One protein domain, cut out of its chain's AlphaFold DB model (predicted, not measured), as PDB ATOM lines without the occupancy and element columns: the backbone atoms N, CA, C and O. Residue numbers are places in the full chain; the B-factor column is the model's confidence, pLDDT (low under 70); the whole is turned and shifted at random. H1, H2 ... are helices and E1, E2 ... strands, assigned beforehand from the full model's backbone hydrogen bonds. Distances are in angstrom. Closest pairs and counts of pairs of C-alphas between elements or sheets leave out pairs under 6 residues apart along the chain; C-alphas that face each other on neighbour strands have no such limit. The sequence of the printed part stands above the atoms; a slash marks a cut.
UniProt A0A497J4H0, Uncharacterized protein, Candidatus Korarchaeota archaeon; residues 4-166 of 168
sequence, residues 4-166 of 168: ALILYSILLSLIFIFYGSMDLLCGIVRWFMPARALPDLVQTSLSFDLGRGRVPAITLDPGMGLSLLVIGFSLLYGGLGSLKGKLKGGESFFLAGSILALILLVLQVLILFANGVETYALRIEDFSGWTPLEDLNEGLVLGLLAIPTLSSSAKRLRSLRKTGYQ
ATOM      1  N   ALA A   4     184.412 123.993 166.392       84.69
ATOM      2  CA  ALA A   4     183.076 123.529 166.761       84.69
ATOM      3  C   ALA A   4     182.081 124.665 167.066       84.69
ATOM      4  O   ALA A   4     180.936 124.595 166.645       84.69
ATOM      5  N   LEU A   5     182.508 125.736 167.741       81.38
ATOM      6  CA  LEU A   5     181.615 126.834 168.121       81.38
ATOM      7  C   LEU A   5     181.269 127.737 166.927       81.38
ATOM      8  O   LEU A   5     180.166 128.263 166.848       81.38
ATOM      9  N   ILE A   6     182.192 127.868 165.967       82.94
ATOM     10  CA  ILE A   6     181.927 128.572 164.705       82.94
ATOM     11  C   ILE A   6     180.912 127.774 163.879       82.94
ATOM     12  O   ILE A   6     179.923 128.330 163.413       82.94
ATOM     13  N   LEU A   7     181.118 126.462 163.745       87.69
ATOM     14  CA  LEU A   7     180.176 125.589 163.041       87.69
ATOM     15  C   LEU A   7     178.799 125.599 163.707       87.69
ATOM     16  O   LEU A   7     177.799 125.751 163.015       87.69
ATOM     17  N   TYR A   8     178.760 125.538 165.041       88.81
ATOM     18  CA  TYR A   8     177.527 125.668 165.810       88.81
ATOM     19  C   TYR A   8     176.805 126.980 165.504       88.81
ATOM     20  O   TYR A   8     175.620 126.959 165.210       88.81
ATOM     21  N   SER A   9     177.517 128.112 165.498       85.88
ATOM     22  CA  SER A   9     176.899 129.402 165.180       85.88
ATOM     23  C   SER A   9     176.350 129.490 163.761       85.88
ATOM     24  O   SER A   9     175.297 130.085 163.562       85.88
ATOM     25  N   ILE A  10     177.038 128.887 162.788       90.12
ATOM     26  CA  ILE A  10     176.583 128.862 161.396       90.12
ATOM     27  C   ILE A  10     175.330 127.995 161.292       90.12
ATOM     28  O   ILE A  10     174.329 128.430 160.734       90.12
ATOM     29  N   LEU A  11     175.348 126.802 161.883       93.50
ATOM     30  CA  LEU A  11     174.193 125.912 161.878       93.50
ATOM     31  C   LEU A  11     172.994 126.556 162.585       93.50
ATOM     32  O   LEU A  11     171.904 126.590 162.026       93.50
ATOM     33  N   LEU A  12     173.218 127.159 163.754       92.75
ATOM     34  CA  LEU A  12     172.201 127.907 164.483       92.75
ATOM     35  C   LEU A  12     171.647 129.059 163.633       92.75
ATOM     36  O   LEU A  12     170.437 129.219 163.541       92.75
ATOM     37  N   SER A  13     172.508 129.819 162.954       93.31
ATOM     38  CA  SER A  13     172.069 130.923 162.096       93.31
ATOM     39  C   SER A  13     171.189 130.473 160.929       93.31
ATOM     40  O   SER A  13     170.226 131.158 160.603       93.31
ATOM     41  N   LEU A  14     171.471 129.306 160.340       95.31
ATOM     42  CA  LEU A  14     170.634 128.733 159.287       95.31
ATOM     43  C   LEU A  14     169.252 128.356 159.824       95.31
ATOM     44  O   LEU A  14     168.257 128.616 159.156       95.31
ATOM     45  N   ILE A  15     169.186 127.811 161.043       93.88
ATOM     46  CA  ILE A  15     167.916 127.499 161.707       93.88
ATOM     47  C   ILE A  15     167.122 128.788 161.970       93.88
ATOM     48  O   ILE A  15     165.953 128.857 161.607       93.88
ATOM     49  N   PHE A  16     167.758 129.831 162.517       94.12
ATOM     50  CA  PHE A  16     167.120 131.142 162.715       94.12
ATOM     51  C   PHE A  16     166.574 131.726 161.408       94.12
ATOM     52  O   PHE A  16     165.451 132.216 161.381       94.12
ATOM     53  N   ILE A  17     167.346 131.656 160.318       95.69
ATOM     54  CA  ILE A  17     166.915 132.164 159.010       95.69
ATOM     55  C   ILE A  17     165.743 131.350 158.463       95.69
ATOM     56  O   ILE A  17     164.805 131.928 157.916       95.69
ATOM     57  N   PHE A  18     165.784 130.024 158.608       93.88
ATOM     58  CA  PHE A  18     164.718 129.143 158.145       93.88
ATOM     59  C   PHE A  18     163.401 129.439 158.870       93.88
ATOM     60  O   PHE A  18     162.411 129.763 158.212       93.88
ATOM     61  N   TYR A  19     163.409 129.410 160.206       91.00
ATOM     62  CA  TYR A  19     162.223 129.722 161.004       91.00
ATOM     63  C   TYR A  19     161.763 131.160 160.777       91.00
ATOM     64  O   TYR A  19     160.593 131.375 160.492       91.00
ATOM     65  N   GLY A  20     162.681 132.131 160.776       92.56
ATOM     66  CA  GLY A  20     162.338 133.528 160.521       92.56
ATOM     67  C   GLY A  20     161.707 133.764 159.147       92.56
ATOM     68  O   GLY A  20     160.782 134.561 159.027       92.56
ATOM     69  N   SER A  21     162.148 133.037 158.114       92.56
ATOM     70  CA  SER A  21     161.528 133.103 156.784       92.56
ATOM     71  C   SER A  21     160.129 132.496 156.779       92.56
ATOM     72  O   SER A  21     159.223 133.093 156.204       92.56
ATOM     73  N   MET A  22     159.947 131.328 157.403       89.12
ATOM     74  CA  MET A  22     158.633 130.683 157.504       89.12
ATOM     75  C   MET A  22     157.643 131.584 158.239       89.12
ATOM     76  O   MET A  22     156.564 131.857 157.721       89.12
ATOM     77  N   ASP A  23     158.042 132.115 159.391       88.88
ATOM     78  CA  ASP A  23     157.187 132.939 160.240       88.88
ATOM     79  C   ASP A  23     156.836 134.278 159.577       88.88
ATOM     80  O   ASP A  23     155.682 134.710 159.595       88.88
ATOM     81  N   LEU A  24     157.802 134.895 158.885       91.19
ATOM     82  CA  LEU A  24     157.568 136.109 158.108       91.19
ATOM     83  C   LEU A  24     156.613 135.853 156.936       91.19
ATOM     84  O   LEU A  24     155.663 136.610 156.748       91.19
ATOM     85  N   LEU A  25     156.841 134.800 156.146       89.44
ATOM     86  CA  LEU A  25     155.999 134.480 154.990       89.44
ATOM     87  C   LEU A  25     154.579 134.119 155.428       89.44
ATOM     88  O   LEU A  25     153.620 134.704 154.926       89.44
ATOM     89  N   CYS A  26     154.434 133.200 156.382       85.06
ATOM     90  CA  CYS A  26     153.132 132.779 156.885       85.06
ATOM     91  C   CYS A  26     152.405 133.920 157.608       85.06
ATOM     92  O   CYS A  26     151.201 134.093 157.412       85.06
ATOM     93  N   GLY A  27     153.124 134.739 158.379       84.12
ATOM     94  CA  GLY A  27     152.576 135.920 159.038       84.12
ATOM     95  C   GLY A  27     152.093 136.983 158.047       84.12
ATOM     96  O   GLY A  27     150.996 137.516 158.203       84.12
ATOM     97  N   ILE A  28     152.867 137.271 156.992       87.50
ATOM     98  CA  ILE A  28     152.455 138.215 155.941       87.50
ATOM     99  C   ILE A  28     151.215 137.678 155.231       87.50
ATOM    100  O   ILE A  28     150.235 138.399 155.066       87.50
ATOM    101  N   VAL A  29     151.224 136.402 154.842       84.19
ATOM    102  CA  VAL A  29     150.074 135.775 154.180       84.19
ATOM    103  C   VAL A  29     148.825 135.842 155.068       84.19
ATOM    104  O   VAL A  29     147.739 136.127 154.561       84.19
ATOM    105  N   ARG A  30     148.965 135.669 156.389       79.88
ATOM    106  CA  ARG A  30     147.869 135.814 157.361       79.88
ATOM    107  C   ARG A  30     147.254 137.217 157.368       79.88
ATOM    108  O   ARG A  30     146.053 137.321 157.590       79.88
ATOM    109  N   TRP A  31     148.021 138.279 157.117       81.00
ATOM    110  CA  TRP A  31     147.463 139.636 157.008       81.00
ATOM    111  C   TRP A  31     146.595 139.836 155.766       81.00
ATOM    112  O   TRP A  31     145.656 140.627 155.801       81.00
ATOM    113  N   PHE A  32     146.898 139.129 154.676       81.06
ATOM    114  CA  PHE A  32     146.178 139.268 153.409       81.06
ATOM    115  C   PHE A  32     145.078 138.219 153.203       81.06
ATOM    116  O   PHE A  32     144.225 138.399 152.335       81.06
ATOM    117  N   MET A  33     145.065 137.136 153.984       73.31
ATOM    118  CA  MET A  33     144.024 136.111 153.923       73.31
ATOM    119  C   MET A  33     142.970 136.284 155.022       73.31
ATOM    120  O   MET A  33     143.296 136.646 156.152       73.31
ATOM    121  N   PRO A  34     141.693 135.967 154.742       67.31
ATOM    122  CA  PRO A  34     140.670 135.925 155.776       67.31
ATOM    123  C   PRO A  34     141.049 134.890 156.844       67.31
ATOM    124  O   PRO A  34     141.429 133.762 156.520       67.31
ATOM    125  N   ALA A  35     140.884 135.261 158.118       62.03
ATOM    126  CA  ALA A  35     141.347 134.528 159.307       62.03
ATOM    127  C   ALA A  35     140.872 133.063 159.438       62.03
ATOM    128  O   ALA A  35     141.263 132.382 160.374       62.03
ATOM    129  N   ARG A  36     140.032 132.569 158.526       58.75
ATOM    130  CA  ARG A  36     139.422 131.233 158.555       58.75
ATOM    131  C   ARG A  36     140.057 130.238 157.577       58.75
ATOM    132  O   ARG A  36     139.765 129.058 157.664       58.75
ATOM    133  N   ALA A  37     140.868 130.694 156.618       60.47
ATOM    134  CA  ALA A  37     141.321 129.847 155.504       60.47
ATOM    135  C   ALA A  37     142.748 129.293 155.661       60.47
ATOM    136  O   ALA A  37     143.069 128.260 155.082       60.47
ATOM    137  N   LEU A  38     143.607 129.975 156.424       58.78
ATOM    138  CA  LEU A  38     145.042 129.681 156.501       58.78
ATOM    139  C   LEU A  38     145.575 129.226 157.875       58.78
ATOM    140  O   LEU A  38     146.458 128.365 157.877       58.78
ATOM    141  N   PRO A  39     145.094 129.746 159.029       59.06
ATOM    142  CA  PRO A  39     145.686 129.379 160.314       59.06
ATOM    143  C   PRO A  39     145.428 127.916 160.673       59.06
ATOM    144  O   PRO A  39     146.344 127.278 161.173       59.06
ATOM    145  N   ASP A  40     144.275 127.343 160.311       57.31
ATOM    146  CA  ASP A  40     143.981 125.941 160.621       57.31
ATOM    147  C   ASP A  40     144.955 124.978 159.943       57.31
ATOM    148  O   ASP A  40     145.503 124.113 160.613       57.31
ATOM    149  N   LEU A  41     145.241 125.137 158.646       56.22
ATOM    150  CA  LEU A  41     146.140 124.243 157.899       56.22
ATOM    151  C   LEU A  41     147.587 124.342 158.371       56.22
ATOM    152  O   LEU A  41     148.259 123.324 158.515       56.22
ATOM    153  N   VAL A  42     148.073 125.554 158.627       57.09
ATOM    154  CA  VAL A  42     149.459 125.767 159.046       57.09
ATOM    155  C   VAL A  42     149.649 125.383 160.518       57.09
ATOM    156  O   VAL A  42     150.587 124.659 160.833       57.09
ATOM    157  N   GLN A  43     148.726 125.749 161.413       58.97
ATOM    158  CA  GLN A  43     148.802 125.341 162.820       58.97
ATOM    159  C   GLN A  43     148.569 123.839 163.007       58.97
ATOM    160  O   GLN A  43     149.191 123.250 163.884       58.97
ATOM    161  N   THR A  44     147.734 123.176 162.198       56.56
ATOM    162  CA  THR A  44     147.571 121.709 162.293       56.56
ATOM    163  C   THR A  44     148.717 120.926 161.665       56.56
ATOM    164  O   THR A  44     149.036 119.854 162.168       56.56
ATOM    165  N   SER A  45     149.357 121.431 160.606       57.47
ATOM    166  CA  SER A  45     150.456 120.718 159.932       57.47
ATOM    167  C   SER A  45     151.831 120.945 160.563       57.47
ATOM    168  O   SER A  45     152.685 120.064 160.478       57.47
ATOM    169  N   LEU A  46     152.046 122.096 161.209       64.38
ATOM    170  CA  LEU A  46     153.301 122.461 161.872       64.38
ATOM    171  C   LEU A  46     153.198 122.465 163.403       64.38
ATOM    172  O   LEU A  46     154.125 122.920 164.056       64.38
ATOM    173  N   SER A  47     152.127 121.962 164.018       66.12
ATOM    174  CA  SER A  47     152.147 121.735 165.469       66.12
ATOM    175  C   SER A  47     152.739 120.373 165.805       66.12
ATOM    176  O   SER A  47     152.475 119.369 165.144       66.12
ATOM    177  N   PHE A  48     153.538 120.334 166.868       67.06
ATOM    178  CA  PHE A  48     153.969 119.078 167.463       67.06
ATOM    179  C   PHE A  48     152.930 118.641 168.490       67.06
ATOM    180  O   PHE A  48     152.709 119.327 169.489       67.06
ATOM    181  N   ASP A  49     152.295 117.497 168.247       68.62
ATOM    182  CA  ASP A  49     151.429 116.858 169.232       68.62
ATOM    183  C   ASP A  49     152.288 116.057 170.220       68.62
ATOM    184  O   ASP A  49     152.910 115.054 169.864       68.62
ATOM    185  N   LEU A  50     152.359 116.526 171.467       66.31
ATOM    186  CA  LEU A  50     153.086 115.857 172.552       66.31
ATOM    187  C   LEU A  50     152.176 114.957 173.405       66.31
ATOM    188  O   LEU A  50     152.560 114.557 174.507       66.31
ATOM    189  N   GLY A  51     150.949 114.664 172.957       60.84
ATOM    190  CA  GLY A  51     149.971 113.841 173.680       60.84
ATOM    191  C   GLY A  51     149.386 114.496 174.941       60.84
ATOM    192  O   GLY A  51     148.446 113.966 175.526       60.84
ATOM    193  N   ARG A  52     149.921 115.650 175.363       63.03
ATOM    194  CA  ARG A  52     149.415 116.509 176.452       63.03
ATOM    195  C   ARG A  52     149.003 117.908 175.981       63.03
ATOM    196  O   ARG A  52     148.665 118.743 176.808       63.03
ATOM    197  N   GLY A  53     149.066 118.162 174.678       63.91
ATOM    198  CA  GLY A  53     148.838 119.471 174.075       63.91
ATOM    199  C   GLY A  53     149.608 119.616 172.764       63.91
ATOM    200  O   GLY A  53     150.553 118.863 172.503       63.91
ATOM    201  N   ARG A  54     149.192 120.581 171.940       65.44
ATOM    202  CA  ARG A  54     149.883 120.953 170.700       65.44
ATOM    203  C   ARG A  54     150.827 122.112 170.982       65.44
ATOM    204  O   ARG A  54     150.384 123.142 171.471       65.44
ATOM    205  N   VAL A  55     152.098 121.947 170.633       65.69
ATOM    206  CA  VAL A  55     153.076 123.039 170.654       65.69
ATOM    207  C   VAL A  55     153.160 123.625 169.244       65.69
ATOM    208  O   VAL A  55     153.472 122.874 168.309       65.69
ATOM    209  N   PRO A  56     152.858 124.919 169.046       67.25
ATOM    210  CA  PRO A  56     153.002 125.545 167.738       67.25
ATOM    211  C   PRO A  56     154.488 125.593 167.349       67.25
ATOM    212  O   PRO A  56     155.316 126.069 168.118       67.25
ATOM    213  N   ALA A  57     154.856 125.096 166.160       69.88
ATOM    214  CA  ALA A  57     156.242 125.233 165.688       69.88
ATOM    215  C   ALA A  57     156.541 126.594 165.044       69.88
ATOM    216  O   ALA A  57     157.704 126.843 164.731       69.88
ATOM    217  N   ILE A  58     155.512 127.413 164.791       76.62
ATOM    218  CA  ILE A  58     155.621 128.771 164.249       76.62
ATOM    219  C   ILE A  58     154.568 129.691 164.875       76.62
ATOM    220  O   ILE A  58     153.406 129.301 165.029       76.62
ATOM    221  N   THR A  59     154.970 130.915 165.213       77.44
ATOM    222  CA  THR A  59     154.142 131.920 165.901       77.44
ATOM    223  C   THR A  59     153.138 132.587 164.954       77.44
ATOM    224  O   THR A  59     152.106 133.096 165.396       77.44
ATOM    225  N   LEU A  60     153.390 132.556 163.637       80.62
ATOM    226  CA  LEU A  60     152.587 133.237 162.612       80.62
ATOM    227  C   LEU A  60     152.525 134.759 162.821       80.62
ATOM    228  O   LEU A  60     151.493 135.387 162.543       80.62
ATOM    229  N   ASP A  61     153.624 135.335 163.309       83.75
ATOM    230  CA  ASP A  61     153.803 136.770 163.511       83.75
ATOM    231  C   ASP A  61     154.956 137.296 162.629       83.75
ATOM    232  O   ASP A  61     156.117 136.921 162.828       83.75
ATOM    233  N   PRO A  62     154.683 138.212 161.676       87.19
ATOM    234  CA  PRO A  62     155.723 138.862 160.880       87.19
ATOM    235  C   PRO A  62     156.837 139.508 161.712       87.19
ATOM    236  O   PRO A  62     157.994 139.516 161.287       87.19
ATOM    237  N   GLY A  63     156.503 140.061 162.884       89.75
ATOM    238  CA  GLY A  63     157.463 140.704 163.781       89.75
ATOM    239  C   GLY A  63     158.457 139.705 164.372       89.75
ATOM    240  O   GLY A  63     159.666 139.972 164.401       89.75
ATOM    241  N   MET A  64     157.966 138.530 164.769       89.81
ATOM    242  CA  MET A  64     158.795 137.408 165.207       89.81
ATOM    243  C   MET A  64     159.713 136.937 164.076       89.81
ATOM    244  O   MET A  64     160.935 136.884 164.247       89.81
ATOM    245  N   GLY A  65     159.149 136.720 162.883       91.38
ATOM    246  CA  GLY A  65     159.898 136.302 161.699       91.38
ATOM    247  C   GLY A  65     161.036 137.254 161.330       91.38
ATOM    248  O   GLY A  65     162.179 136.833 161.128       91.38
ATOM    249  N   LEU A  66     160.762 138.562 161.321       94.00
ATOM    250  CA  LEU A  66     161.772 139.585 161.049       94.00
ATOM    251  C   LEU A  66     162.873 139.594 162.116       94.00
ATOM    252  O   LEU A  66     164.058 139.654 161.780       94.00
ATOM    253  N   SER A  67     162.501 139.487 163.393       94.69
ATOM    254  CA  SER A  67     163.458 139.438 164.503       94.69
ATOM    255  C   SER A  67     164.402 138.238 164.377       94.69
ATOM    256  O   SER A  67     165.625 138.391 164.462       94.69
ATOM    257  N   LEU A  68     163.850 137.056 164.087       94.56
ATOM    258  CA  LEU A  68     164.604 135.823 163.855       94.56
ATOM    259  C   LEU A  68     165.555 135.945 162.655       94.56
ATOM    260  O   LEU A  68     166.711 135.529 162.752       94.56
ATOM    261  N   LEU A  69     165.119 136.572 161.556       95.94
ATOM    262  CA  LEU A  69     165.972 136.835 160.393       95.94
ATOM    263  C   LEU A  69     167.147 137.755 160.738       95.94
ATOM    264  O   LEU A  69     168.287 137.442 160.390       95.94
ATOM    265  N   VAL A  70     166.901 138.864 161.439       96.00
ATOM    266  CA  VAL A  70     167.959 139.812 161.829       96.00
ATOM    267  C   VAL A  70     168.996 139.129 162.724       96.00
ATOM    268  O   VAL A  70     170.204 139.279 162.501       96.00
ATOM    269  N   ILE A  71     168.547 138.329 163.696       95.19
ATOM    270  CA  ILE A  71     169.427 137.524 164.554       95.19
ATOM    271  C   ILE A  71     170.220 136.515 163.712       95.19
ATOM    272  O   ILE A  71     171.450 136.450 163.819       95.19
ATOM    273  N   GLY A  72     169.535 135.767 162.847       94.88
ATOM    274  CA  GLY A  72     170.126 134.753 161.981       94.88
ATOM    275  C   GLY A  72     171.212 135.325 161.076       94.88
ATOM    276  O   GLY A  72     172.352 134.865 161.119       94.88
ATOM    277  N   PHE A  73     170.923 136.388 160.325       94.88
ATOM    278  CA  PHE A  73     171.918 137.030 159.462       94.88
ATOM    279  C   PHE A  73     173.098 137.615 160.246       94.88
ATOM    280  O   PHE A  73     174.242 137.483 159.805       94.88
ATOM    281  N   SER A  74     172.857 138.193 161.427       92.69
ATOM    282  CA  SER A  74     173.927 138.714 162.290       92.69
ATOM    283  C   SER A  74     174.884 137.606 162.748       92.69
ATOM    284  O   SER A  74     176.110 137.747 162.655       92.69
ATOM    285  N   LEU A  75     174.337 136.465 163.186       91.06
ATOM    286  CA  LEU A  75     175.124 135.294 163.581       91.06
ATOM    287  C   LEU A  75     175.846 134.660 162.385       91.06
ATOM    288  O   LEU A  75     177.020 134.305 162.511       91.06
ATOM    289  N   LEU A  76     175.190 134.568 161.224       92.12
ATOM    290  CA  LEU A  76     175.767 134.007 160.002       92.12
ATOM    291  C   LEU A  76     176.964 134.835 159.526       92.12
ATOM    292  O   LEU A  76     178.037 134.286 159.263       92.12
ATOM    293  N   TYR A  77     176.802 136.158 159.457       89.62
ATOM    294  CA  TYR A  77     177.863 137.070 159.036       89.62
ATOM    295  C   TYR A  77     179.061 137.006 159.990       89.62
ATOM    296  O   TYR A  77     180.213 136.907 159.553       89.62
ATOM    297  N   GLY A  78     178.802 136.970 161.301       85.88
ATOM    298  CA  GLY A  78     179.856 136.841 162.301       85.88
ATOM    299  C   GLY A  78     180.571 135.484 162.291       85.88
ATOM    300  O   GLY A  78     181.804 135.422 162.406       85.88
ATOM    301  N   GLY A  79     179.822 134.396 162.087       85.75
ATOM    302  CA  GLY A  79     180.339 133.032 161.981       85.75
ATOM    303  C   GLY A  79     181.202 132.829 160.734       85.75
ATOM    304  O   GLY A  79     182.362 132.420 160.840       85.75
ATOM    305  N   LEU A  80     180.687 133.194 159.554       86.31
ATOM    306  CA  LEU A  80     181.430 133.131 158.288       86.31
ATOM    307  C   LEU A  80     182.664 134.039 158.307       86.31
ATOM    308  O   LEU A  80     183.730 133.651 157.815       86.31
ATOM    309  N   GLY A  81     182.543 135.223 158.911       81.25
ATOM    310  CA  GLY A  81     183.655 136.150 159.065       81.25
ATOM    311  C   GLY A  81     184.783 135.610 159.935       81.25
ATOM    312  O   GLY A  81     185.955 135.740 159.571       81.25
ATOM    313  N   SER A  82     184.434 134.925 161.026       77.88
ATOM    314  CA  SER A  82     185.403 134.236 161.884       77.88
ATOM    315  C   SER A  82     186.053 133.032 161.196       77.88
ATOM    316  O   SER A  82     187.222 132.751 161.454       77.88
ATOM    317  N   LEU A  83     185.330 132.331 160.315       78.25
ATOM    318  CA  LEU A  83     185.835 131.147 159.611       78.25
ATOM    319  C   LEU A  83     186.851 131.511 158.521       78.25
ATOM    320  O   LEU A  83     187.870 130.841 158.373       78.25
ATOM    321  N   LYS A  84     186.606 132.604 157.790       73.44
ATOM    322  CA  LYS A  84     187.498 133.066 156.716       73.44
ATOM    323  C   LYS A  84     188.738 133.811 157.222       73.44
ATOM    324  O   LYS A  84     189.604 134.108 156.408       73.44
ATOM    325  N   GLY A  85     188.815 134.160 158.512       65.06
ATOM    326  CA  GLY A  85     189.933 134.922 159.096       65.06
ATOM    327  C   GLY A  85     190.154 136.312 158.478       65.06
ATOM    328  O   GLY A  85     191.186 136.930 158.708       65.06
ATOM    329  N   LYS A  86     189.204 136.789 157.663       56.81
ATOM    330  CA  LYS A  86     189.352 137.953 156.771       56.81
ATOM    331  C   LYS A  86     188.460 139.134 157.150       56.81
ATOM    332  O   LYS A  86     188.717 140.249 156.713       56.81
ATOM    333  N   LEU A  87     187.422 138.913 157.956       57.12
ATOM    334  CA  LEU A  87     186.455 139.950 158.312       57.12
ATOM    335  C   LEU A  87     186.835 140.598 159.646       57.12
ATOM    336  O   LEU A  87     186.435 140.136 160.718       57.12
ATOM    337  N   LYS A  88     187.601 141.697 159.571       60.66
ATOM    338  CA  LYS A  88     187.719 142.654 160.682       60.66
ATOM    339  C   LYS A  88     186.298 143.108 161.046       60.66
ATOM    340  O   LYS A  88     185.630 143.721 160.226       60.66
ATOM    341  N   GLY A  89     185.821 142.741 162.237       65.06
ATOM    342  CA  GLY A  89     184.469 143.075 162.712       65.06
ATOM    343  C   GLY A  89     183.451 141.927 162.721       65.06
ATOM    344  O   GLY A  89     182.370 142.104 163.275       65.06
ATOM    345  N   GLY A  90     183.780 140.730 162.215       72.88
ATOM    346  CA  GLY A  90     182.875 139.568 162.310       72.88
ATOM    347  C   GLY A  90     182.504 139.206 163.758       72.88
ATOM    348  O   GLY A  90     181.394 138.769 164.042       72.88
ATOM    349  N   GLU A  91     183.403 139.469 164.706       76.31
ATOM    350  CA  GLU A  91     183.144 139.264 166.134       76.31
ATOM    351  C   GLU A  91     182.056 140.195 166.689       76.31
ATOM    352  O   GLU A  91     181.285 139.783 167.555       76.31
ATOM    353  N   SER A  92     181.960 141.423 166.170       82.00
ATOM    354  CA  SER A  92     180.959 142.405 166.596       82.00
ATOM    355  C   SER A  92     179.556 142.003 166.146       82.00
ATOM    356  O   SER A  92     178.625 142.058 166.944       82.00
ATOM    357  N   PHE A  93     179.407 141.523 164.906       85.69
ATOM    358  CA  PHE A  93     178.130 140.989 164.409       85.69
ATOM    359  C   PHE A  93     177.697 139.738 165.173       85.69
ATOM    360  O   PHE A  93     176.528 139.594 165.526       85.69
ATOM    361  N   PHE A  94     178.654 138.866 165.496       85.50
ATOM    362  CA  PHE A  94     178.386 137.677 166.294       85.50
ATOM    363  C   PHE A  94     177.886 138.028 167.706       85.50
ATOM    364  O   PHE A  94     176.923 137.430 168.192       85.50
ATOM    365  N   LEU A  95     178.496 139.030 168.350       86.62
ATOM    366  CA  LEU A  95     178.024 139.561 169.628       86.62
ATOM    367  C   LEU A  95     176.624 140.169 169.501       86.62
ATOM    368  O   LEU A  95     175.758 139.836 170.304       86.62
ATOM    369  N   ALA A  96     176.405 141.033 168.508       90.25
ATOM    370  CA  ALA A  96     175.128 141.706 168.296       90.25
ATOM    371  C   ALA A  96     173.990 140.691 168.114       90.25
ATOM    372  O   ALA A  96     172.997 140.760 168.831       90.25
ATOM    373  N   GLY A  97     174.182 139.685 167.252       91.62
ATOM    374  CA  GLY A  97     173.216 138.599 167.076       91.62
ATOM    375  C   GLY A  97     172.958 137.816 168.366       91.62
ATOM    376  O   GLY A  97     171.815 137.501 168.676       91.62
ATOM    377  N   SER A  98     173.998 137.566 169.170       90.62
ATOM    378  CA  SER A  98     173.851 136.875 170.460       90.62
ATOM    379  C   SER A  98     173.079 137.708 171.495       90.62
ATOM    380  O   SER A  98     172.297 137.159 172.266       90.62
ATOM    381  N   ILE A  99     173.294 139.027 171.530       92.38
ATOM    382  CA  ILE A  99     172.567 139.948 172.417       92.38
ATOM    383  C   ILE A  99     171.103 140.043 171.988       92.38
ATOM    384  O   ILE A  99     170.224 139.943 172.836       92.38
ATOM    385  N   LEU A 100     170.838 140.185 170.688       94.38
ATOM    386  CA  LEU A 100     169.476 140.217 170.156       94.38
ATOM    387  C   LEU A 100     168.720 138.921 170.473       94.38
ATOM    388  O   LEU A 100     167.579 138.984 170.919       94.38
ATOM    389  N   ALA A 101     169.367 137.760 170.334       93.56
ATOM    390  CA  ALA A 101     168.773 136.479 170.712       93.56
ATOM    391  C   ALA A 101     168.444 136.397 172.214       93.56
ATOM    392  O   ALA A 101     167.403 135.864 172.586       93.56
ATOM    393  N   LEU A 102     169.302 136.953 173.079       93.69
ATOM    394  CA  LEU A 102     169.024 137.027 174.515       93.69
ATOM    395  C   LEU A 102     167.850 137.964 174.817       93.69
ATOM    396  O   LEU A 102     167.002 137.616 175.632       93.69
ATOM    397  N   ILE A 103     167.801 139.139 174.185       94.38
ATOM    398  CA  ILE A 103     166.689 140.084 174.353       94.38
ATOM    399  C   ILE A 103     165.376 139.412 173.944       94.38
ATOM    400  O   ILE A 103     164.405 139.493 174.691       94.38
ATOM    401  N   LEU A 104     165.370 138.699 172.812       93.25
ATOM    402  CA  LEU A 104     164.208 137.942 172.356       93.25
ATOM    403  C   LEU A 104     163.803 136.866 173.373       93.25
ATOM    404  O   LEU A 104     162.636 136.785 173.734       93.25
ATOM    405  N   LEU A 105     164.762 136.087 173.887       94.06
ATOM    406  CA  LEU A 105     164.497 135.076 174.913       94.06
ATOM    407  C   LEU A 105     163.854 135.686 176.164       94.06
ATOM    408  O   LEU A 105     162.866 135.164 176.671       94.06
ATOM    409  N   VAL A 106     164.419 136.790 176.659       94.56
ATOM    410  CA  VAL A 106     163.901 137.497 177.836       94.56
ATOM    411  C   VAL A 106     162.481 137.978 177.569       94.56
ATOM    412  O   VAL A 106     161.601 137.704 178.378       94.56
ATOM    413  N   LEU A 107     162.239 138.623 176.426       93.62
ATOM    414  CA  LEU A 107     160.910 139.101 176.053       93.62
ATOM    415  C   LEU A 107     159.879 137.968 176.062       93.62
ATOM    416  O   LEU A 107     158.812 138.120 176.647       93.62
ATOM    417  N   GLN A 108     160.224 136.814 175.493       91.94
ATOM    418  CA  GLN A 108     159.313 135.677 175.458       91.94
ATOM    419  C   GLN A 108     159.032 135.082 176.842       91.94
ATOM    420  O   GLN A 108     157.902 134.702 177.137       91.94
ATOM    421  N   VAL A 109     160.032 135.040 177.725       93.56
ATOM    422  CA  VAL A 109     159.825 134.624 179.121       93.56
ATOM    423  C   VAL A 109     158.916 135.610 179.858       93.56
ATOM    424  O   VAL A 109     158.087 135.180 180.657       93.56
ATOM    425  N   LEU A 110     159.037 136.916 179.590       94.44
ATOM    426  CA  LEU A 110     158.138 137.919 180.167       94.44
ATOM    427  C   LEU A 110     156.695 137.736 179.685       94.44
ATOM    428  O   LEU A 110     155.789 137.858 180.501       94.44
ATOM    429  N   ILE A 111     156.485 137.424 178.403       90.94
ATOM    430  CA  ILE A 111     155.150 137.145 177.850       90.94
ATOM    431  C   ILE A 111     154.546 135.911 178.529       90.94
ATOM    432  O   ILE A 111     153.447 135.984 179.069       90.94
ATOM    433  N   LEU A 112     155.306 134.813 178.605       91.38
ATOM    434  CA  LEU A 112     154.880 133.592 179.294       91.38
ATOM    435  C   LEU A 112     154.514 133.865 180.763       91.38
ATOM    436  O   LEU A 112     153.542 133.330 181.295       91.38
ATOM    437  N   PHE A 113     155.302 134.709 181.432       92.44
ATOM    438  CA  PHE A 113     155.046 135.103 182.811       92.44
ATOM    439  C   PHE A 113     153.790 135.972 182.942       92.44
ATOM    440  O   PHE A 113     153.007 135.746 183.861       92.44
ATOM    441  N   ALA A 114     153.578 136.930 182.034       91.81
ATOM    442  CA  ALA A 114     152.389 137.778 182.018       91.81
ATOM    443  C   ALA A 114     151.113 136.934 181.883       91.81
ATOM    444  O   ALA A 114     150.234 137.034 182.738       91.81
ATOM    445  N   ASN A 115     151.087 136.010 180.921       90.06
ATOM    446  CA  ASN A 115     149.957 135.101 180.711       90.06
ATOM    447  C   ASN A 115     149.718 134.207 181.943       90.06
ATOM    448  O   ASN A 115     148.580 133.993 182.372       90.06
ATOM    449  N   GLY A 116     150.793 133.752 182.596       89.56
ATOM    450  CA  GLY A 116     150.697 133.023 183.861       89.56
ATOM    451  C   GLY A 116     150.104 133.851 185.007       89.56
ATOM    452  O   GLY A 116     149.293 133.339 185.780       89.56
ATOM    453  N   VAL A 117     150.464 135.131 185.126       91.75
ATOM    454  CA  VAL A 117     149.884 136.038 186.132       91.75
ATOM    455  C   VAL A 117     148.399 136.274 185.854       91.75
ATOM    456  O   VAL A 117     147.586 136.181 186.777       91.75
ATOM    457  N   GLU A 118     148.026 136.517 184.599       90.31
ATOM    458  CA  GLU A 118     146.633 136.730 184.193       90.31
ATOM    459  C   GLU A 118     145.760 135.499 184.477       90.31
ATOM    460  O   GLU A 118     144.668 135.624 185.040       90.31
ATOM    461  N   THR A 119     146.296 134.306 184.217       89.94
ATOM    462  CA  THR A 119     145.616 133.027 184.469       89.94
ATOM    463  C   THR A 119     145.494 132.711 185.962       89.94
ATOM    464  O   THR A 119     144.402 132.460 186.472       89.94
ATOM    465  N   TYR A 120     146.616 132.684 186.688       87.62
ATOM    466  CA  TYR A 120     146.670 132.089 188.028       87.62
ATOM    467  C   TYR A 120     146.472 133.101 189.157       87.62
ATOM    468  O   TYR A 120     145.929 132.738 190.206       87.62
ATOM    469  N   ALA A 121     146.901 134.353 188.969       89.88
ATOM    470  CA  ALA A 121     146.798 135.389 189.994       89.88
ATOM    471  C   ALA A 121     145.541 136.248 189.815       89.88
ATOM    472  O   ALA A 121     144.829 136.484 190.791       89.88
ATOM    473  N   LEU A 122     145.260 136.691 188.585       90.38
ATOM    474  CA  LEU A 122     144.122 137.569 188.289       90.38
ATOM    475  C   LEU A 122     142.845 136.801 187.923       90.38
ATOM    476  O   LEU A 122     141.758 137.347 188.089       90.38
ATOM    477  N   ARG A 123     142.971 135.535 187.496       87.44
ATOM    478  CA  ARG A 123     141.854 134.654 187.106       87.44
ATOM    479  C   ARG A 123     140.941 135.290 186.057       87.44
ATOM    480  O   ARG A 123     139.719 135.225 186.171       87.44
ATOM    481  N   ILE A 124     141.546 135.918 185.053       88.00
ATOM    482  CA  ILE A 124     140.816 136.496 183.924       88.00
ATOM    483  C   ILE A 124     140.189 135.354 183.115       88.00
ATOM    484  O   ILE A 124     140.870 134.385 182.783       88.00
ATOM    485  N   GLU A 125     138.892 135.461 182.807       82.88
ATOM    486  CA  GLU A 125     138.137 134.408 182.107       82.88
ATOM    487  C   GLU A 125     138.735 134.075 180.733       82.88
ATOM    488  O   GLU A 125     138.801 132.902 180.367       82.88
ATOM    489  N   ASP A 126     139.266 135.081 180.032       80.62
ATOM    490  CA  ASP A 126     139.903 134.937 178.716       80.62
ATOM    491  C   ASP A 126     141.146 134.030 178.727       80.62
ATOM    492  O   ASP A 126     141.507 133.465 177.697       80.62
ATOM    493  N   PHE A 127     141.782 133.853 179.890       80.62
ATOM    494  CA  PHE A 127     142.971 133.014 180.068       80.62
ATOM    495  C   PHE A 127     142.678 131.719 180.838       80.62
ATOM    496  O   PHE A 127     143.586 130.968 181.202       80.62
ATOM    497  N   SER A 128     141.404 131.425 181.111       80.62
ATOM    498  CA  SER A 128     141.024 130.219 181.841       80.62
ATOM    499  C   SER A 128     141.455 128.957 181.090       80.62
ATOM    500  O   SER A 128     141.028 128.707 179.965       80.62
ATOM    501  N   GLY A 129     142.248 128.113 181.753       79.56
ATOM    502  CA  GLY A 129     142.739 126.856 181.183       79.56
ATOM    503  C   GLY A 129     144.056 126.976 180.418       79.56
ATOM    504  O   GLY A 129     144.528 125.961 179.918       79.56
ATOM    505  N   TRP A 130     144.665 128.165 180.383       84.94
ATOM    506  CA  TRP A 130     145.972 128.376 179.771       84.94
ATOM    507  C   TRP A 130     147.049 127.466 180.369       84.94
ATOM    508  O   TRP A 130     147.201 127.340 181.596       84.94
ATOM    509  N   THR A 131     147.859 126.884 179.488       83.25
ATOM    510  CA  THR A 131     149.048 126.128 179.873       83.25
ATOM    511  C   THR A 131     150.315 126.738 179.268       83.25
ATOM    512  O   THR A 131     150.312 127.143 178.109       83.25
ATOM    513  N   PRO A 132     151.461 126.722 179.980       83.06
ATOM    514  CA  PRO A 132     152.724 127.228 179.429       83.06
ATOM    515  C   PRO A 132     153.177 126.540 178.132       83.06
ATOM    516  O   PRO A 132     154.033 127.060 177.425       83.06
ATOM    517  N   LEU A 133     152.651 125.344 177.848       80.94
ATOM    518  CA  LEU A 133     152.945 124.579 176.636       80.94
ATOM    519  C   LEU A 133     152.341 125.223 175.383       80.94
ATOM    520  O   LEU A 133     152.907 125.063 174.306       80.94
ATOM    521  N   GLU A 134     151.226 125.941 175.520       76.94
ATOM    522  CA  GLU A 134     150.531 126.596 174.404       76.94
ATOM    523  C   GLU A 134     151.322 127.789 173.850       76.94
ATOM    524  O   GLU A 134     151.269 128.053 172.652       76.94
ATOM    525  N   ASP A 135     152.125 128.437 174.698       80.69
ATOM    526  CA  ASP A 135     152.945 129.604 174.345       80.69
ATOM    527  C   ASP A 135     154.413 129.267 174.058       80.69
ATOM    528  O   ASP A 135     155.234 130.155 173.798       80.69
ATOM    529  N   LEU A 136     154.779 127.982 174.100       83.31
ATOM    530  CA  LEU A 136     156.097 127.560 173.645       83.31
ATOM    531  C   LEU A 136     156.216 127.816 172.144       83.31
ATOM    532  O   LEU A 136     155.564 127.164 171.338       83.31
ATOM    533  N   ASN A 137     157.103 128.740 171.789       85.25
ATOM    534  CA  ASN A 137     157.385 129.112 170.411       85.25
ATOM    535  C   ASN A 137     158.872 128.954 170.069       85.25
ATOM    536  O   ASN A 137     159.754 128.803 170.925       85.25
ATOM    537  N   GLU A 138     159.165 129.022 168.778       86.00
ATOM    538  CA  GLU A 138     160.502 128.981 168.206       86.00
ATOM    539  C   GLU A 138     161.400 130.099 168.747       86.00
ATOM    540  O   GLU A 138     162.594 129.873 168.933       86.00
ATOM    541  N   GLY A 139     160.855 131.269 169.094       86.62
ATOM    542  CA  GLY A 139     161.613 132.352 169.722       86.62
ATOM    543  C   GLY A 139     162.228 131.945 171.067       86.62
ATOM    544  O   GLY A 139     163.414 132.198 171.300       86.62
ATOM    545  N   LEU A 140     161.466 131.255 171.928       89.31
ATOM    546  CA  LEU A 140     161.960 130.701 173.199       89.31
ATOM    547  C   LEU A 140     163.040 129.645 172.968       89.31
ATOM    548  O   LEU A 140     164.121 129.710 173.560       89.31
ATOM    549  N   VAL A 141     162.761 128.676 172.093       89.75
ATOM    550  CA  VAL A 141     163.664 127.544 171.843       89.75
ATOM    551  C   VAL A 141     164.975 128.023 171.222       89.75
ATOM    552  O   VAL A 141     166.061 127.683 171.700       89.75
ATOM    553  N   LEU A 142     164.900 128.854 170.184       89.75
ATOM    554  CA  LEU A 142     166.070 129.388 169.494       89.75
ATOM    555  C   LEU A 142     166.841 130.381 170.371       89.75
ATOM    556  O   LEU A 142     168.074 130.378 170.358       89.75
ATOM    557  N   GLY A 143     166.138 131.169 171.190       89.38
ATOM    558  CA  GLY A 143     166.740 132.030 172.204       89.38
ATOM    559  C   GLY A 143     167.569 131.244 173.226       89.38
ATOM    560  O   GLY A 143     168.718 131.603 173.496       89.38
ATOM    561  N   LEU A 144     167.045 130.122 173.736       90.88
ATOM    562  CA  LEU A 144     167.776 129.221 174.640       90.88
ATOM    563  C   LEU A 144     169.008 128.608 173.962       90.88
ATOM    564  O   LEU A 144     170.098 128.589 174.541       90.88
ATOM    565  N   LEU A 145     168.866 128.155 172.713       90.38
ATOM    566  CA  LEU A 145     169.977 127.614 171.925       90.38
ATOM    567  C   LEU A 145     171.051 128.672 171.610       90.38
ATOM    568  O   LEU A 145     172.205 128.327 171.375       90.38
ATOM    569  N   ALA A 146     170.734 129.963 171.667       89.06
ATOM    570  CA  ALA A 146     171.716 131.033 171.500       89.06
ATOM    571  C   ALA A 146     172.529 131.352 172.777       89.06
ATOM    572  O   ALA A 146     173.513 132.090 172.726       89.06
ATOM    573  N   ILE A 147     172.212 130.778 173.942       88.06
ATOM    574  CA  ILE A 147     172.960 131.056 175.186       88.06
ATOM    575  C   ILE A 147     174.463 130.699 175.084       88.06
ATOM    576  O   ILE A 147     175.312 131.506 175.498       88.06
ATOM    577  N   PRO A 148     174.864 129.537 174.525       85.69
ATOM    578  CA  PRO A 148     176.275 129.186 174.388       85.69
ATOM    579  C   PRO A 148     177.058 130.156 173.493       85.69
ATOM    580  O   PRO A 148     178.238 130.420 173.761       85.69
ATOM    581  N   THR A 149     176.422 130.714 172.453       81.56
ATOM    582  CA  THR A 149     177.072 131.687 171.564       81.56
ATOM    583  C   THR A 149     177.351 132.986 172.313       81.56
ATOM    584  O   THR A 149     178.485 133.471 172.267       81.56
ATOM    585  N   LEU A 150     176.412 133.467 173.132       82.44
ATOM    586  CA  LEU A 150     176.600 134.655 173.967       82.44
ATOM    587  C   LEU A 150     177.753 134.508 174.972       82.44
ATOM    588  O   LEU A 150     178.636 135.370 175.039       82.44
ATOM    589  N   SER A 151     177.783 133.405 175.732       81.06
ATOM    590  CA  SER A 151     178.843 133.140 176.722       81.06
ATOM    591  C   SER A 151     180.233 133.156 176.078       81.06
ATOM    592  O   SER A 151     181.196 133.698 176.632       81.06
ATOM    593  N   SER A 152     180.338 132.607 174.866       77.38
ATOM    594  CA  SER A 152     181.589 132.579 174.111       77.38
ATOM    595  C   SER A 152     182.031 133.968 173.628       77.38
ATOM    596  O   SER A 152     183.209 134.316 173.765       77.38
ATOM    597  N   SER A 153     181.093 134.786 173.145       73.19
ATOM    598  CA  SER A 153     181.332 136.155 172.674       73.19
ATOM    599  C   SER A 153     181.775 137.066 173.815       73.19
ATOM    600  O   SER A 153     182.770 137.783 173.696       73.19
ATOM    601  N   ALA A 154     181.107 136.965 174.969       76.12
ATOM    602  CA  ALA A 154     181.438 137.740 176.160       76.12
ATOM    603  C   ALA A 154     182.846 137.419 176.691       76.12
ATOM    604  O   ALA A 154     183.606 138.327 177.035       76.12
ATOM    605  N   LYS A 155     183.232 136.133 176.724       78.50
ATOM    606  CA  LYS A 155     184.588 135.716 177.129       78.50
ATOM    607  C   LYS A 155     185.662 136.284 176.198       78.50
ATOM    608  O   LYS A 155     186.712 136.713 176.674       78.50
ATOM    609  N   ARG A 156     185.391 136.326 174.891       69.81
ATOM    610  CA  ARG A 156     186.339 136.797 173.873       69.81
ATOM    611  C   ARG A 156     186.528 138.314 173.883       69.81
ATOM    612  O   ARG A 156     187.660 138.778 173.824       69.81
ATOM    613  N   LEU A 157     185.460 139.092 174.056       69.25
ATOM    614  CA  LEU A 157     185.596 140.542 174.238       69.25
ATOM    615  C   LEU A 157     186.406 140.886 175.486       69.25
ATOM    616  O   LEU A 157     187.271 141.759 175.442       69.25
ATOM    617  N   ARG A 158     186.188 140.157 176.592       75.31
ATOM    618  CA  ARG A 158     187.012 140.323 177.796       75.31
ATOM    619  C   ARG A 158     188.481 139.992 177.531       75.31
ATOM    620  O   ARG A 158     189.336 140.691 178.065       75.31
ATOM    621  N   SER A 159     188.789 138.967 176.728       71.00
ATOM    622  CA  SER A 159     190.185 138.644 176.399       71.00
ATOM    623  C   SER A 159     190.825 139.705 175.507       71.00
ATOM    624  O   SER A 159     191.928 140.140 175.809       71.00
ATOM    625  N   LEU A 160     190.119 140.171 174.469       69.44
ATOM    626  CA  LEU A 160     190.610 141.220 173.571       69.44
ATOM    627  C   LEU A 160     190.862 142.538 174.308       69.44
ATOM    628  O   LEU A 160     191.891 143.172 174.082       69.44
ATOM    629  N   ARG A 161     189.978 142.908 175.247       70.12
ATOM    630  CA  ARG A 161     190.160 144.080 176.114       70.12
ATOM    631  C   ARG A 161     191.424 143.974 176.970       70.12
ATOM    632  O   ARG A 161     192.138 144.958 177.107       70.12
ATOM    633  N   LYS A 162     191.719 142.790 177.520       73.00
ATOM    634  CA  LYS A 162     192.927 142.557 178.331       73.00
ATOM    635  C   LYS A 162     194.211 142.638 177.504       73.00
ATOM    636  O   LYS A 162     195.182 143.219 177.966       73.00
ATOM    637  N   THR A 163     194.216 142.095 176.288       65.38
ATOM    638  CA  THR A 163     195.386 142.153 175.393       65.38
ATOM    639  C   THR A 163     195.586 143.520 174.739       65.38
ATOM    640  O   THR A 163     196.710 143.864 174.397       65.38
ATOM    641  N   GLY A 164     194.517 144.305 174.567       56.78
ATOM    642  CA  GLY A 164     194.594 145.671 174.040       56.78
ATOM    643  C   GLY A 164     195.233 146.669 175.009       56.78
ATOM    644  O   GLY A 164     195.837 147.625 174.553       56.78
ATOM    645  N   TYR A 165     195.164 146.411 176.320       49.28
ATOM    646  CA  TYR A 165     195.776 147.238 177.371       49.28
ATOM    647  C   TYR A 165     197.268 146.950 177.625       49.28
ATOM    648  O   TYR A 165     197.876 147.619 178.448       49.28
ATOM    649  N   GLN A 166     197.861 145.946 176.969       44.72
ATOM    650  CA  GLN A 166     199.288 145.602 177.112       44.72
ATOM    651  C   GLN A 166     200.166 146.146 175.973       44.72
ATOM    652  O   GLN A 166     201.307 145.718 175.820       44.72
TER     653      GLN A 166
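AT A GLANCE: This is residues 4 to 166 of the 168 residues of an uncharacterized protein of Candidatus Korarchaeota archaeon (UniProt A0A497J4H0). Three long helices run back and forth: H1 and H3 lie side by side, and H4 folds back from H3, opening as a V. Short H5 packs on H4, H6 starts against the first part of H4 and sticks out with residues 158 to 164, and H2 with the small antiparallel hairpin E1 E2 lies toward the other end. The printed part has 163 residues, mostly helix, in the order H1 H2 E1 E2 H3 H4 H5 H6. It is elongated, 62 by 36 by 28 A, and only just loose, close to compact, with a radius of gyration of the C-alphas of 18.6 A.

HOW THE PARTS SIT: H1, residues 4 to 32, touches H3, residues 62 to 84, at a shallow tilt of 25 degrees, opposite ways; their closest C-alphas, Gly 20 and Gly 65, are 3.9 A apart. H2, residues 39 to 45, is close to H1 but not clearly touching, with C-alphas Arg 30 and Pro 39 closest at 7.4 A. In the hairpin of E1, residues 47 to 49, and E2, residues 54 to 56, N 48 and O 55 are within hydrogen-bond range at 2.9 A. H4, residues 90 to 122, forms a helical hairpin with H3, closest at C-alphas Gly 78 and Gly 90, 4.1 A. H5, residues 138 to 145, touches H4 at a steep tilt of 57 degrees, C-alphas Leu 105 and Gly 143 being closest at 4.7 A. H6, residues 147 to 164, touches H4 with residues 147 to 154 alone, C-alphas Ser 98 and Leu 150 being closest at 5.0 A. Every O i to N i+4 pair is within range in H1, H2, H3, H5 and H6, and 28 of 29 in H4.

IN THESE COORDINATES: H1 begins at C-alpha 4, (183.076, 123.529, 166.761), and spans 42.3 A; H3 spans 32.6 A, H4 46.7 A and H6 26.1 A, ending at C-alpha 164, (194.594, 145.671, 174.040).

THE WHOLE: The C-alphas of Arg 36 and Gln 166, 64.3 A apart, are the two farthest apart. The printed part has no cut, and the link from H4 to H5 is long, 15 residues. Low-confidence residues, with pLDDT under 70, include 34 to 57 and 85 to 89.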